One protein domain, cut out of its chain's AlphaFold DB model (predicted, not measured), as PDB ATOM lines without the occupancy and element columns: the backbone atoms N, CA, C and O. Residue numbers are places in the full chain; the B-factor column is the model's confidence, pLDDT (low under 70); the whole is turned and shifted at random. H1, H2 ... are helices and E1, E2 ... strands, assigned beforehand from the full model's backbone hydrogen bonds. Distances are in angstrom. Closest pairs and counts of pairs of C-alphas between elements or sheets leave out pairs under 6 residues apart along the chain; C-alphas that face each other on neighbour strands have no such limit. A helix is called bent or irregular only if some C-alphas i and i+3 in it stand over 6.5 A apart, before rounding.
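This is residues 325 to 346 and 360 to 447 of the 625 residues of the protein "Peptidase M12B domain-containing protein" of Syphacia muris (UniProt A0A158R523). Two lobes lie along the longest axis: one has the two-stranded ribbon E1-E2 with the small three-stranded sheet E5-E6-E7 near it, the other has helix H1 over the short hairpin E3-E4, with the small helix H2 at the far tip. Contacts between the ribbon and the small sheet are few. The printed part has 110 residues, with two named helices and seven named strands in the order E1 E2 H1 H2 E3 E4 E5 E6 E7; its class is mixed, helices and strands. The sheets E1-E2, E3-E4 and E5-E6-E7 are antiparallel. The whole is compact, with a radius of gyration of the C-alphas of 14.6 A and spans of 44 by 34 by 25 A.

Start at E1, residues 337 to 343, and E2, residues 363 to 372, which are antiparallel neighbours at 161 degrees; look for N 340 and O 366, 2.8 A apart. E2 bends by 77 degrees at residue 369. Go on to H1, residues 378 to 392, and H2, residues 394 to 399, which only just touch, only at the corner, with 3 pairs of C-alphas within 8 A; the closest are Arg 390 and Ala 397, 5.3 A. They run opposite ways at a steep tilt of 51 degrees. Next, E3, residues 413 to 416, and E4, residues 421 to 424, form a hairpin, with N 414 and O 423 at 2.9 A. The closest C-alphas of H1 and E3 are those of Ala 382 and Ile 414, 5.9 A apart. E5, residues 430 to 432, E6, residues 435 to 438, and E7, residues 441 to 444, form a meander, each strand the antiparallel neighbour of the one before; find N 431 and O 435 at 3.0 A, and N 436 and O 443 at 2.8 A. The closest C-alphas of E2 and E6 are those of Gly 365 and Val 438, 6.1 A apart. H1 is apart from E1. In H1 every O i to N i+4 pair is within hydrogen-bond range; in H2 0 of 2 are, beside 2 of 3 O i to N i+3 pairs.

Find C-alpha 337 at (-43.001, 35.421, 41.395); from there E1 runs 18.2 A to residue 343. E2 measures 21.9 A. H1 begins at C-alpha 378, (-39.572, 23.704, 37.448), and runs 21.3 A. H2 is irregular, with C-alphas 395 and 398 7.5 A apart. E7 ends at C-alpha 444, (-53.364, 34.766, 34.591).

The two C-alphas farthest apart, those of Glu 395 and Ala 447, are 45.7 A apart. Residues 347 to 359 are not printed; C-alphas 346 and 360 are 10.2 A apart across this cut. The link from H2 to E3 is long. The mean pLDDT of the printed part is 75.4, and 33 residues are under 70, among them 392 to 410 and 415 to 423.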
ATOM      1  N   GLN A 325     -53.470  32.714  56.095       58.78
ATOM      2  CA  GLN A 325     -52.632  33.567  55.271       58.78
ATOM      3  C   GLN A 325     -51.227  33.001  55.205       58.78
ATOM      4  O   GLN A 325     -50.481  33.006  56.181       58.78
ATOM      5  N   SER A 326     -50.838  32.545  54.017       58.09
ATOM      6  CA  SER A 326     -49.421  32.408  53.731       58.09
ATOM      7  C   SER A 326     -48.827  33.811  53.663       58.09
ATOM      8  O   SER A 326     -49.301  34.669  52.915       58.09
ATOM      9  N   GLY A 327     -47.767  34.056  54.434       70.69
ATOM     10  CA  GLY A 327     -46.863  35.157  54.125       70.69
ATOM     11  C   GLY A 327     -46.358  35.034  52.683       70.69
ATOM     12  O   GLY A 327     -46.577  34.027  52.006       70.69
ATOM     13  N   CYS A 328     -45.665  36.060  52.199       82.62
ATOM     14  CA  CYS A 328     -45.098  36.027  50.855       82.62
ATOM     15  C   CYS A 328     -44.222  34.792  50.675       82.62
ATOM     16  O   CYS A 328     -43.195  34.650  51.347       82.62
ATOM     17  N   ILE A 329     -44.640  33.920  49.763       82.81
ATOM     18  CA  ILE A 329     -44.051  32.600  49.595       82.81
ATOM     19  C   ILE A 329     -42.567  32.750  49.267       82.81
ATOM     20  O   ILE A 329     -42.138  33.692  48.586       82.81
ATOM     21  N   SER A 330     -41.766  31.866  49.857       83.12
ATOM     22  CA  SER A 330     -40.322  31.886  49.688       83.12
ATOM     23  C   SER A 330     -39.940  31.458  48.273       83.12
ATOM     24  O   SER A 330     -40.535  30.555  47.680       83.12
ATOM     25  N   CYS A 331     -38.910  32.110  47.741       84.25
ATOM     26  CA  CYS A 331     -38.340  31.751  46.454       84.25
ATOM     27  C   CYS A 331     -37.780  30.328  46.491       84.25
ATOM     28  O   CYS A 331     -36.956  29.995  47.341       84.25
ATOM     29  N   SER A 332     -38.231  29.497  45.557       86.12
ATOM     30  CA  SER A 332     -37.778  28.112  45.408       86.12
ATOM     31  C   SER A 332     -37.474  27.746  43.955       86.12
ATOM     32  O   SER A 332     -36.602  26.912  43.699       86.12
ATOM     33  N   ILE A 333     -38.191  28.359  43.008       87.75
ATOM     34  CA  ILE A 333     -38.137  28.022  41.584       87.75
ATOM     35  C   ILE A 333     -37.718  29.244  40.764       87.75
ATOM     36  O   ILE A 333     -38.127  30.372  41.027       87.75
ATOM     37  N   ARG A 334     -36.896  29.013  39.740       87.44
ATOM     38  CA  ARG A 334     -36.497  30.025  38.762       87.44
ATOM     39  C   ARG A 334     -37.718  30.529  38.005       87.44
ATOM     40  O   ARG A 334     -38.466  29.728  37.450       87.44
ATOM     41  N   GLY A 335     -37.886  31.845  37.933       84.38
ATOM     42  CA  GLY A 335     -39.046  32.436  37.262       84.38
ATOM     43  C   GLY A 335     -40.278  32.559  38.160       84.38
ATOM     44  O   GLY A 335     -41.280  33.127  37.730       84.38
ATOM     45  N   GLN A 336     -40.219  32.033  39.391       88.88
ATOM     46  CA  GLN A 336     -41.298  32.167  40.363       88.88
ATOM     47  C   GLN A 336     -41.448  33.635  40.762       88.88
ATOM     48  O   GLN A 336     -40.459  34.304  41.059       88.88
ATOM     49  N   ILE A 337     -42.681  34.125  40.793       86.62
ATOM     50  CA  ILE A 337     -43.001  35.421  41.395       86.62
ATOM     51  C   ILE A 337     -43.379  35.229  42.858       86.62
ATOM     52  O   ILE A 337     -43.991  34.226  43.235       86.62
ATOM     53  N   ARG A 338     -43.044  36.201  43.702       85.06
ATOM     54  CA  ARG A 338     -43.422  36.134  45.111       85.06
ATOM     55  C   ARG A 338     -44.859  36.586  45.267       85.06
ATOM     56  O   ARG A 338     -45.171  37.766  45.125       85.06
ATOM     57  N   ILE A 339     -45.727  35.642  45.600       84.25
ATOM     58  CA  ILE A 339     -47.128  35.917  45.901       84.25
ATOM     59  C   ILE A 339     -47.470  35.487  47.321       84.25
ATOM     60  O   ILE A 339     -46.833  34.605  47.900       84.25
ATOM     61  N   ARG A 340     -48.505  36.107  47.873       82.69
ATOM     62  CA  ARG A 340     -49.240  35.611  49.036       82.69
ATOM     63  C   ARG A 340     -50.648  35.228  48.611       82.69
ATOM     64  O   ARG A 340     -51.208  35.834  47.696       82.69
ATOM     65  N   ARG A 341     -51.235  34.241  49.280       79.88
ATOM     66  CA  ARG A 341     -52.613  33.830  48.995       79.88
ATOM     67  C   ARG A 341     -53.587  34.804  49.644       79.88
ATOM     68  O   ARG A 341     -53.425  35.162  50.807       79.88
ATOM     69  N   SER A 342     -54.598  35.196  48.883       80.62
ATOM     70  CA  SER A 342     -55.810  35.828  49.386       80.62
ATOM     71  C   SER A 342     -56.984  34.923  49.033       80.62
ATOM     72  O   SER A 342     -57.124  34.477  47.898       80.62
ATOM     73  N   ASN A 343     -57.789  34.594  50.026       78.75
ATOM     74  CA  ASN A 343     -58.944  33.721  49.972       78.75
ATOM     75  C   ASN A 343     -60.165  34.511  50.441       78.75
ATOM     76  O   ASN A 343     -60.064  35.402  51.288       78.75
ATOM     77  N   ARG A 344     -61.327  34.147  49.920       77.38
ATOM     78  CA  ARG A 344     -62.622  34.589  50.434       77.38
ATOM     79  C   ARG A 344     -63.536  33.387  50.565       77.38
ATOM     80  O   ARG A 344     -63.433  32.426  49.802       77.38
ATOM     81  N   GLN A 345     -64.438  33.449  51.527       78.25
ATOM     82  CA  GLN A 345     -65.435  32.409  51.737       78.25
ATOM     83  C   GLN A 345     -66.769  32.840  51.135       78.25
ATOM     84  O   GLN A 345     -67.096  34.024  51.096       78.25
ATOM     85  N   CYS A 346     -67.546  31.874  50.655       83.44
ATOM     86  CA  CYS A 346     -68.931  32.100  50.260       83.44
ATOM     87  C   CYS A 346     -69.790  32.099  51.530       83.44
ATOM     88  O   CYS A 346     -70.378  31.078  51.867       83.44
ATOM     89  N   GLY A 360     -67.601  32.935  40.631       85.81
ATOM     90  CA  GLY A 360     -66.249  33.498  40.527       85.81
ATOM     91  C   GLY A 360     -65.211  32.810  41.421       85.81
ATOM     92  O   GLY A 360     -65.461  31.759  42.001       85.81
ATOM     93  N   ASP A 361     -64.018  33.401  41.527       81.00
ATOM     94  CA  ASP A 361     -62.889  32.756  42.209       81.00
ATOM     95  C   ASP A 361     -62.971  32.871  43.738       81.00
ATOM     96  O   ASP A 361     -63.200  33.959  44.272       81.00
ATOM     97  N   SER A 362     -62.721  31.771  44.456       78.81
ATOM     98  CA  SER A 362     -62.635  31.755  45.927       78.81
ATOM     99  C   SER A 362     -61.234  32.082  46.462       78.81
ATOM    100  O   SER A 362     -61.053  32.256  47.665       78.81
ATOM    101  N   PHE A 363     -60.229  32.133  45.586       80.50
ATOM    102  CA  PHE A 363     -58.836  32.407  45.930       80.50
ATOM    103  C   PHE A 363     -58.141  33.218  44.829       80.50
ATOM    104  O   PHE A 363     -58.541  33.184  43.666       80.50
ATOM    105  N   ARG A 364     -57.085  33.945  45.194       83.69
ATOM    106  CA  ARG A 364     -56.213  34.692  44.282       83.69
ATOM    107  C   ARG A 364     -54.800  34.824  44.848       83.69
ATOM    108  O   ARG A 364     -54.593  34.786  46.060       83.69
ATOM    109  N   GLY A 365     -53.831  35.017  43.960       82.62
ATOM    110  CA  GLY A 365     -52.461  35.366  44.324       82.62
ATOM    111  C   GLY A 365     -52.281  36.879  44.350       82.62
ATOM    112  O   GLY A 365     -52.486  37.537  43.332       82.62
ATOM    113  N   LEU A 366     -51.892  37.437  45.492       83.56
ATOM    114  CA  LEU A 366     -51.482  38.833  45.598       83.56
ATOM    115  C   LEU A 366     -49.969  38.909  45.464       83.56
ATOM    116  O   LEU A 366     -49.246  38.309  46.259       83.56
ATOM    117  N   VAL A 367     -49.499  39.637  44.456       82.94
ATOM    118  CA  VAL A 367     -48.068  39.843  44.235       82.94
ATOM    119  C   VAL A 367     -47.500  40.638  45.403       82.94
ATOM    120  O   VAL A 367     -47.978  41.721  45.725       82.94
ATOM    121  N   CYS A 368     -46.515  40.048  46.069       79.19
ATOM    122  CA  CYS A 368     -45.774  40.679  47.147       79.19
ATOM    123  C   CYS A 368     -44.612  41.504  46.619       79.19
ATOM    124  O   CYS A 368     -44.342  42.588  47.123       79.19
ATOM    125  N   ASP A 369     -43.910  40.934  45.644       70.56
ATOM    126  CA  ASP A 369     -42.719  41.497  45.039       70.56
ATOM    127  C   ASP A 369     -42.669  41.064  43.572       70.56
ATOM    128  O   ASP A 369     -43.064  39.944  43.227       70.56
ATOM    129  N   HIS A 370     -42.200  41.967  42.721       68.12
ATOM    130  CA  HIS A 370     -41.957  41.708  41.309       68.12
ATOM    131  C   HIS A 370     -40.576  41.090  41.059       68.12
ATOM    132  O   HIS A 370     -40.289  40.708  39.923       68.12
ATOM    133  N   GLU A 371     -39.734  40.956  42.090       72.94
ATOM    134  CA  GLU A 371     -38.488  40.205  41.988       72.94
ATOM    135  C   GLU A 371     -38.748  38.755  41.565       72.94
ATOM    136  O   GLU A 371     -39.401  37.959  42.251       72.94
ATOM    137  N   VAL A 372     -38.211  38.416  40.395       75.06
ATOM    138  CA  VAL A 372     -38.274  37.071  39.841       75.06
ATOM    139  C   VAL A 372     -37.257  36.209  40.574       75.06
ATOM    140  O   VAL A 372     -36.049  36.442  40.508       75.06
ATOM    141  N   CYS A 373     -37.752  35.183  41.255       85.38
ATOM    142  CA  CYS A 373     -36.930  34.288  42.042       85.38
ATOM    143  C   CYS A 373     -35.855  33.605  41.187       85.38
ATOM    144  O   CYS A 373     -36.113  33.091  40.089       85.38
ATOM    145  N   THR A 374     -34.650  33.536  41.746       84.12
ATOM    146  CA  THR A 374     -33.577  32.663  41.271       84.12
ATOM    147  C   THR A 374     -33.675  31.323  42.004       84.12
ATOM    148  O   THR A 374     -34.061  31.256  43.170       84.12
ATOM    149  N   GLY A 375     -33.412  30.216  41.310       85.44
ATOM    150  CA  GLY A 375     -33.608  28.886  41.883       85.44
ATOM    151  C   GLY A 375     -33.482  27.760  40.864       85.44
ATOM    152  O   GLY A 375     -32.920  27.944  39.777       85.44
ATOM    153  N   LEU A 376     -34.022  26.596  41.237       87.38
ATOM    154  CA  LEU A 376     -34.133  25.426  40.363       87.38
ATOM    155  C   LEU A 376     -35.147  25.699  39.253       87.38
ATOM    156  O   LEU A 376     -36.154  26.361  39.485       87.38
ATOM    157  N   THR A 377     -34.926  25.168  38.057       86.75
ATOM    158  CA  THR A 377     -35.986  25.118  37.042       86.75
ATOM    159  C   THR A 377     -37.177  24.287  37.552       86.75
ATOM    160  O   THR A 377     -36.985  23.418  38.411       86.75
ATOM    161  N   PRO A 378     -38.409  24.500  37.045       83.62
ATOM    162  CA  PRO A 378     -39.572  23.704  37.448       83.62
ATOM    163  C   PRO A 378     -39.328  22.186  37.376       83.62
ATOM    164  O   PRO A 378     -39.637  21.465  38.323       83.62
ATOM    165  N   ASN A 379     -38.668  21.706  36.317       82.00
ATOM    166  CA  ASN A 379     -38.336  20.285  36.146       82.00
ATOM    167  C   ASN A 379     -37.297  19.779  37.161       82.00
ATOM    168  O   ASN A 379     -37.432  18.677  37.702       82.00
ATOM    169  N   GLU A 380     -36.269  20.576  37.464       85.94
ATOM    170  CA  GLU A 380     -35.286  20.239  38.503       85.94
ATOM    171  C   GLU A 380     -35.933  20.201  39.892       85.94
ATOM    172  O   GLU A 380     -35.640  19.303  40.686       85.94
ATOM    173  N   TYR A 381     -36.838  21.143  40.179       86.06
ATOM    174  CA  TYR A 381     -37.602  21.166  41.422       86.06
ATOM    175  C   TYR A 381     -38.502  19.931  41.536       86.06
ATOM    176  O   TYR A 381     -38.400  19.198  42.519       86.06
ATOM    177  N   ALA A 382     -39.307  19.642  40.512       80.81
ATOM    178  CA  ALA A 382     -40.172  18.463  40.463       80.81
ATOM    179  C   ALA A 382     -39.375  17.167  40.675       80.81
ATOM    180  O   ALA A 382     -39.709  16.348  41.529       80.81
ATOM    181  N   THR A 383     -38.245  17.021  39.982       83.38
ATOM    182  CA  THR A 383     -37.342  15.872  40.139       83.38
ATOM    183  C   THR A 383     -36.760  15.781  41.551       83.38
ATOM    184  O   THR A 383     -36.689  14.694  42.130       83.38
ATOM    185  N   LYS A 384     -36.366  16.906  42.162       84.94
ATOM    186  CA  LYS A 384     -35.890  16.935  43.555       84.94
ATOM    187  C   LYS A 384     -36.964  16.431  44.524       84.94
ATOM    188  O   LYS A 384     -36.641  15.673  45.441       84.94
ATOM    189  N   ARG A 385     -38.224  16.819  44.318       83.06
ATOM    190  CA  ARG A 385     -39.360  16.417  45.158       83.06
ATOM    191  C   ARG A 385     -39.725  14.943  44.975       83.06
ATOM    192  O   ARG A 385     -39.815  14.224  45.970       83.06
ATOM    193  N   CYS A 386     -39.775  14.449  43.736       74.75
ATOM    194  CA  CYS A 386     -39.955  13.023  43.442       74.75
ATOM    195  C   CYS A 386     -38.859  12.151  44.083       74.75
ATOM    196  O   CYS A 386     -39.159  11.120  44.690       74.75
ATOM    197  N   LYS A 387     -37.587  12.579  44.027       79.94
ATOM    198  CA  LYS A 387     -36.469  11.887  44.703       79.94
ATOM    199  C   LYS A 387     -36.621  11.865  46.224       79.94
ATOM    200  O   LYS A 387     -36.292  10.854  46.843       79.94
ATOM    201  N   ALA A 388     -37.091  12.955  46.830       77.88
ATOM    202  CA  ALA A 388     -37.324  13.025  48.272       77.88
ATOM    203  C   ALA A 388     -38.453  12.078  48.708       77.88
ATOM    204  O   ALA A 388     -38.269  11.314  49.655       77.88
ATOM    205  N   LEU A 389     -39.571  12.047  47.973       70.50
ATOM    206  CA  LEU A 389     -40.660  11.103  48.236       70.50
ATOM    207  C   LEU A 389     -40.211   9.645  48.124       70.50
ATOM    208  O   LEU A 389     -40.569   8.831  48.971       70.50
ATOM    209  N   ARG A 390     -39.388   9.322  47.116       70.81
ATOM    210  CA  ARG A 390     -38.841   7.968  46.942       70.81
ATOM    211  C   ARG A 390     -38.036   7.499  48.155       70.81
ATOM    212  O   ARG A 390     -38.068   6.320  48.477       70.81
ATOM    213  N   LYS A 391     -37.334   8.410  48.841       72.81
ATOM    214  CA  LYS A 391     -36.612   8.095  50.086       72.81
ATOM    215  C   LYS A 391     -37.548   7.876  51.279       72.81
ATOM    216  O   LYS A 391     -37.226   7.074  52.143       72.81
ATOM    217  N   LEU A 392     -38.674   8.590  51.330       68.88
ATOM    218  CA  LEU A 392     -39.652   8.521  52.425       68.88
ATOM    219  C   LEU A 392     -40.564   7.289  52.350       68.88
ATOM    220  O   LEU A 392     -41.053   6.840  53.380       68.88
ATOM    221  N   LYS A 393     -40.804   6.752  51.148       65.88
ATOM    222  CA  LYS A 393     -41.629   5.554  50.924       65.88
ATOM    223  C   LYS A 393     -40.814   4.454  50.231       65.88
ATOM    224  O   LYS A 393     -40.992   4.245  49.028       65.88
ATOM    225  N   PRO A 394     -39.923   3.754  50.963       64.12
ATOM    226  CA  PRO A 394     -39.051   2.722  50.393       64.12
ATOM    227  C   PRO A 394     -39.834   1.569  49.744       64.12
ATOM    228  O   PRO A 394     -39.361   0.964  48.789       64.12
ATOM    229  N   GLU A 395     -41.063   1.337  50.196       62.59
ATOM    230  CA  GLU A 395     -41.986   0.298  49.719       62.59
ATOM    231  C   GLU A 395     -42.466   0.535  48.275       62.59
ATOM    232  O   GLU A 395     -42.729  -0.414  47.549       62.59
ATOM    233  N   LEU A 396     -42.521   1.800  47.829       57.09
ATOM    234  CA  LEU A 396     -42.832   2.178  46.440       57.09
ATOM    235  C   LEU A 396     -41.570   2.465  45.603       57.09
ATOM    236  O   LEU A 396     -41.673   2.873  44.443       57.09
ATOM    237  N   ALA A 397     -40.366   2.322  46.173       57.38
ATOM    238  CA  ALA A 397     -39.133   2.814  45.558       57.38
ATOM    239  C   ALA A 397     -38.722   2.067  44.279       57.38
ATOM    240  O   ALA A 397     -38.081   2.679  43.422       57.38
ATOM    241  N   SER A 398     -39.112   0.796  44.130       56.06
ATOM    242  CA  SER A 398     -38.877  -0.026  42.931       56.06
ATOM    243  C   SER A 398     -39.679   0.438  41.708       56.06
ATOM    244  O   SER A 398     -39.243   0.225  40.582       56.06
ATOM    245  N   GLU A 399     -40.803   1.131  41.913       54.12
ATOM    246  CA  GLU A 399     -41.701   1.620  40.854       54.12
ATOM    247  C   GLU A 399     -41.529   3.125  40.565       54.12
ATOM    248  O   GLU A 399     -42.311   3.722  39.825       54.12
ATOM    249  N   LEU A 400     -40.571   3.798  41.213       56.47
ATOM    250  CA  LEU A 400     -40.376   5.251  41.154       56.47
ATOM    251  C   LEU A 400     -39.100   5.605  40.368       56.47
ATOM    252  O   LEU A 400     -37.995   5.498  40.915       56.47
ATOM    253  N   SER A 401     -39.232   6.148  39.144       61.50
ATOM    254  CA  SER A 401     -38.076   6.686  38.392       61.50
ATOM    255  C   SER A 401     -37.365   7.803  39.168       61.50
ATOM    256  O   SER A 401     -36.150   7.985  39.074       61.50
ATOM    257  N   GLY A 402     -38.124   8.525  40.003       59.62
ATOM    258  CA  GLY A 402     -37.657   9.678  40.764       59.62
ATOM    259  C   GLY A 402     -37.540  10.946  39.915       59.62
ATOM    260  O   GLY A 402     -37.018  11.943  40.407       59.62
ATOM    261  N   ILE A 403     -38.012  10.924  38.669       63.34
ATOM    262  CA  ILE A 403     -38.065  12.087  37.784       63.34
ATOM    263  C   ILE A 403     -39.454  12.722  37.903       63.34
ATOM    264  O   ILE A 403     -40.463  12.020  37.964       63.34
ATOM    265  N   GLY A 404     -39.496  14.051  38.004       60.59
ATOM    266  CA  GLY A 404     -40.736  14.820  38.065       60.59
ATOM    267  C   GLY A 404     -40.880  15.712  36.841       60.59
ATOM    268  O   GLY A 404     -39.883  16.265  36.373       60.59
ATOM    269  N   TYR A 405     -42.108  15.860  36.347       64.88
ATOM    270  CA  TYR A 405     -42.408  16.622  35.132       64.88
ATOM    271  C   TYR A 405     -43.501  17.667  35.369       64.88
ATOM    272  O   TYR A 405     -44.417  17.451  36.167       64.88
ATOM    273  N   GLN A 406     -43.407  18.774  34.629       66.25
ATOM    274  CA  GLN A 406     -44.486  19.736  34.416       66.25
ATOM    275  C   GLN A 406     -45.172  19.391  33.081       66.25
ATOM    276  O   GLN A 406     -44.543  19.500  32.031       66.25
ATOM    277  N   TYR A 407     -46.424  18.925  33.118       65.25
ATOM    278  CA  TYR A 407     -47.208  18.608  31.910       65.25
ATOM    279  C   TYR A 407     -48.036  19.814  31.470       65.25
ATOM    280  O   TYR A 407     -48.533  20.544  32.327       65.25
ATOM    281  N   GLU A 408     -48.213  20.016  30.162       63.06
ATOM    282  CA  GLU A 408     -48.954  21.168  29.625       63.06
ATOM    283  C   GLU A 408     -50.409  21.204  30.106       63.06
ATOM    284  O   GLU A 408     -50.929  22.273  30.426       63.06
ATOM    285  N   GLU A 409     -51.038  20.041  30.256       60.75
ATOM    286  CA  GLU A 409     -52.424  19.894  30.703       60.75
ATOM    287  C   GLU A 409     -52.603  20.178  32.204       60.75
ATOM    288  O   GLU A 409     -53.718  20.418  32.665       60.75
ATOM    289  N   ALA A 410     -51.517  20.159  32.985       66.19
ATOM    290  CA  ALA A 410     -51.544  20.279  34.441       66.19
ATOM    291  C   ALA A 410     -50.253  20.917  34.989       66.19
ATOM    292  O   ALA A 410     -49.602  20.378  35.888       66.19
ATOM    293  N   MET A 411     -49.888  22.090  34.457       77.38
ATOM    294  CA  MET A 411     -48.598  22.749  34.719       77.38
ATOM    295  C   MET A 411     -48.339  23.133  36.183       77.38
ATOM    296  O   MET A 411     -47.206  23.439  36.545       77.38
ATOM    297  N   CYS A 412     -49.360  23.142  37.035       82.06
ATOM    298  CA  CYS A 412     -49.230  23.517  38.443       82.06
ATOM    299  C   CYS A 412     -49.242  22.328  39.406       82.06
ATOM    300  O   CYS A 412     -49.206  22.520  40.622       82.06
ATOM    301  N   LEU A 413     -49.203  21.109  38.865       78.31
ATOM    302  CA  LEU A 413     -49.143  19.861  39.614       78.31
ATOM    303  C   LEU A 413     -47.828  19.134  39.302       78.31
ATOM    304  O   LEU A 413     -47.355  19.147  38.164       78.31
ATOM    305  N   ILE A 414     -47.231  18.491  40.306       71.62
ATOM    306  CA  ILE A 414     -46.010  17.694  40.148       71.62
ATOM    307  C   ILE A 414     -46.395  16.245  39.859       71.62
ATOM    308  O   ILE A 414     -46.999  15.570  40.697       71.62
ATOM    309  N   TRP A 415     -46.008  15.762  38.680       63.94
ATOM    310  CA  TRP A 415     -46.326  14.417  38.208       63.94
ATOM    311  C   TRP A 415     -45.145  13.458  38.300       63.94
ATOM    312  O   TRP A 415     -43.989  13.849  38.120       63.94
ATOM    313  N   LYS A 416     -45.468  12.174  38.480       61.97
ATOM    314  CA  LYS A 416     -44.535  11.047  38.409       61.97
ATOM    315  C   LYS A 416     -44.981  10.067  37.327       61.97
ATOM    316  O   LYS A 416     -46.130   9.642  37.341       61.97
ATOM    317  N   ASP A 417     -44.070   9.703  36.421       54.59
ATOM    318  CA  ASP A 417     -44.186   8.563  35.491       54.59
ATOM    319  C   ASP A 417     -45.605   8.347  34.902       54.59
ATOM    320  O   ASP A 417     -46.114   7.231  34.867       54.59
ATOM    321  N   ARG A 418     -46.251   9.437  34.448       47.97
ATOM    322  CA  ARG A 418     -47.601   9.511  33.844       47.97
ATOM    323  C   ARG A 418     -48.814   9.173  34.725       47.97
ATOM    324  O   ARG A 418     -49.931   9.303  34.234       47.97
ATOM    325  N   VAL A 419     -48.657   8.797  35.995       46.16
ATOM    326  CA  VAL A 419     -49.802   8.500  36.874       46.16
ATOM    327  C   VAL A 419     -49.559   9.056  38.278       46.16
ATOM    328  O   VAL A 419     -48.659   8.617  38.993       46.16
ATOM    329  N   ARG A 420     -50.459   9.966  38.678       46.50
ATOM    330  CA  ARG A 420     -50.641  10.579  40.008       46.50
ATOM    331  C   ARG A 420     -49.826  11.851  40.289       46.50
ATOM    332  O   ARG A 420     -48.607  11.906  40.131       46.50
ATOM    333  N   THR A 421     -50.545  12.860  40.773       57.16
ATOM    334  CA  THR A 421     -50.032  14.122  41.310       57.16
ATOM    335  C   THR A 421     -49.495  13.903  42.721       57.16
ATOM    336  O   THR A 421     -50.212  13.416  43.595       57.16
ATOM    337  N   ILE A 422     -48.220  14.217  42.938       59.94
ATOM    338  CA  ILE A 422     -47.547  14.063  44.235       59.94
ATOM    339  C   ILE A 422     -47.867  15.242  45.153       59.94
ATOM    340  O   ILE A 422     -48.130  15.056  46.339       59.94
ATOM    341  N   GLU A 423     -47.813  16.448  44.596       69.88
ATOM    342  CA  GLU A 423     -48.039  17.714  45.285       69.88
ATOM    343  C   GLU A 423     -48.241  18.832  44.248       69.88
ATOM    344  O   GLU A 423     -47.981  18.644  43.055       69.88
ATOM    345  N   ASN A 424     -48.672  20.004  44.706       81.19
ATOM    346  CA  ASN A 424     -48.759  21.201  43.873       81.19
ATOM    347  C   ASN A 424     -47.379  21.857  43.752       81.19
ATOM    348  O   ASN A 424     -46.607  21.881  44.715       81.19
ATOM    349  N   PHE A 425     -47.081  22.451  42.594       83.69
ATOM    350  CA  PHE A 425     -45.955  23.378  42.510       83.69
ATOM    351  C   PHE A 425     -46.169  24.550  43.482       83.69
ATOM    352  O   PHE A 425     -47.313  24.969  43.687       83.69
ATOM    353  N   PRO A 426     -45.089  25.115  44.056       87.44
ATOM    354  CA  PRO A 426     -45.177  26.325  44.857       87.44
ATOM    355  C   PRO A 426     -45.942  27.430  44.130       87.44
ATOM    356  O   PRO A 426     -45.730  27.698  42.947       87.44
ATOM    357  N   ASP A 427     -46.811  28.106  44.858       88.00
ATOM    358  CA  ASP A 427     -47.539  29.265  44.361       88.00
ATOM    359  C   ASP A 427     -46.570  30.349  43.841       88.00
ATOM    360  O   ASP A 427     -45.510  30.614  44.419       88.00
ATOM    361  N   GLY A 428     -46.933  30.953  42.712       87.38
ATOM    362  CA  GLY A 428     -46.101  31.873  41.945       87.38
ATOM    363  C   GLY A 428     -45.210  31.195  40.904       87.38
ATOM    364  O   GLY A 428     -44.548  31.900  40.148       87.38
ATOM    365  N   THR A 429     -45.168  29.857  40.835       88.94
ATOM    366  CA  THR A 429     -44.398  29.128  39.806       88.94
ATOM    367  C   THR A 429     -44.936  29.457  38.413       88.94
ATOM    368  O   THR A 429     -46.153  29.431  38.228       88.94
ATOM    369  N   PRO A 430     -44.081  29.761  37.422       86.50
ATOM    370  CA  PRO A 430     -44.537  30.036  36.066       86.50
ATOM    371  C   PRO A 430     -45.154  28.783  35.433       86.50
ATOM    372  O   PRO A 430     -44.573  27.697  35.463       86.50
ATOM    373  N   CYS A 431     -46.332  28.957  34.840       85.56
ATOM    374  CA  CYS A 431     -47.083  27.910  34.136       85.56
ATOM    375  C   CYS A 431     -47.523  28.359  32.732       85.56
ATOM    376  O   CYS A 431     -48.427  27.793  32.125       85.56
ATOM    377  N   GLY A 432     -46.917  29.431  32.226       82.12
ATOM    378  CA  GLY A 432     -47.154  29.967  30.894       82.12
ATOM    379  C   GLY A 432     -46.830  31.461  30.818       82.12
ATOM    380  O   GLY A 432     -46.514  32.082  31.836       82.12
ATOM    381  N   PRO A 433     -46.926  32.068  29.624       75.56
ATOM    382  CA  PRO A 433     -46.718  33.504  29.451       75.56
ATOM    383  C   PRO A 433     -47.715  34.300  30.304       75.56
ATOM    384  O   PRO A 433     -48.924  34.140  30.145       75.56
ATOM    385  N   ASN A 434     -47.212  35.131  31.224       74.75
ATOM    386  CA  ASN A 434     -48.009  35.883  32.206       74.75
ATOM    387  C   ASN A 434     -48.969  35.019  33.043       74.75
ATOM    388  O   ASN A 434     -49.991  35.518  33.523       74.75
ATOM    389  N   LYS A 435     -48.661  33.731  33.230       83.94
ATOM    390  CA  LYS A 435     -49.458  32.816  34.048       83.94
ATOM    391  C   LYS A 435     -48.617  32.174  35.139       83.94
ATOM    392  O   LYS A 435     -47.499  31.717  34.895       83.94
ATOM    393  N   TYR A 436     -49.196  32.098  36.328       87.12
ATOM    394  CA  TYR A 436     -48.536  31.584  37.516       87.12
ATOM    395  C   TYR A 436     -49.458  30.666  38.307       87.12
ATOM    396  O   TYR A 436     -50.677  30.839  38.322       87.12
ATOM    397  N   CYS A 437     -48.861  29.690  38.976       87.00
ATOM    398  CA  CYS A 437     -49.579  28.740  39.804       87.00
ATOM    399  C   CYS A 437     -50.121  29.401  41.066       87.00
ATOM    400  O   CYS A 437     -49.384  30.079  41.779       87.00
ATOM    401  N   VAL A 438     -51.391  29.170  41.370       85.81
ATOM    402  CA  VAL A 438     -52.009  29.506  42.652       85.81
ATOM    403  C   VAL A 438     -52.873  28.321  43.048       85.81
ATOM    404  O   VAL A 438     -53.779  27.954  42.305       85.81
ATOM    405  N   LYS A 439     -52.575  27.696  44.190       80.00
ATOM    406  CA  LYS A 439     -53.325  26.545  44.717       80.00
ATOM    407  C   LYS A 439     -53.418  25.354  43.742       80.00
ATOM    408  O   LYS A 439     -54.442  24.692  43.648       80.00
ATOM    409  N   GLY A 440     -52.340  25.087  43.001       81.38
ATOM    410  CA  GLY A 440     -52.301  24.000  42.014       81.38
ATOM    411  C   GLY A 440     -52.998  24.315  40.684       81.38
ATOM    412  O   GLY A 440     -52.991  23.473  39.791       81.38
ATOM    413  N   GLU A 441     -53.526  25.530  40.504       83.81
ATOM    414  CA  GLU A 441     -54.147  25.976  39.255       83.81
ATOM    415  C   GLU A 441     -53.323  27.062  38.558       83.81
ATOM    416  O   GLU A 441     -52.767  27.955  39.197       83.81
ATOM    417  N   CYS A 442     -53.269  27.016  37.225       84.81
ATOM    418  CA  CYS A 442     -52.538  27.996  36.426       84.81
ATOM    419  C   CYS A 442     -53.396  29.240  36.156       84.81
ATOM    420  O   CYS A 442     -54.365  29.181  35.398       84.81
ATOM    421  N   ARG A 443     -53.044  30.379  36.764       85.88
ATOM    422  CA  ARG A 443     -53.844  31.615  36.736       85.88
ATOM    423  C   ARG A 443     -53.129  32.752  36.009       85.88
ATOM    424  O   ARG A 443     -51.911  32.879  36.078       85.88
ATOM    425  N   VAL A 444     -53.892  33.594  35.313       81.31
ATOM    426  CA  VAL A 444     -53.364  34.766  34.591       81.31
ATOM    427  C   VAL A 444     -53.017  35.883  35.576       81.31
ATOM    428  O   VAL A 444     -53.816  36.219  36.450       81.31
ATOM    429  N   SER A 445     -51.845  36.494  35.409       75.19
ATOM    430  CA  SER A 445     -51.459  37.699  36.138       75.19
ATOM    431  C   SER A 445     -52.141  38.931  35.545       75.19
ATOM    432  O   SER A 445     -51.838  39.369  34.431       75.19
ATOM    433  N   VAL A 446     -53.048  39.524  36.323       64.69
ATOM    434  CA  VAL A 446     -53.823  40.712  35.926       64.69
ATOM    435  C   VAL A 446     -52.966  41.991  35.899       64.69
ATOM    436  O   VAL A 446     -53.390  42.997  35.341       64.69
ATOM    437  N   ALA A 447     -51.729  41.953  36.415       52.72
ATOM    438  CA  ALA A 447     -50.786  43.074  36.336       52.72
ATOM    439  C   ALA A 447     -50.462  43.490  34.883       52.72
ATOM    440  O   ALA A 447     -50.141  44.645  34.639       52.72
TER     441      ALA A 447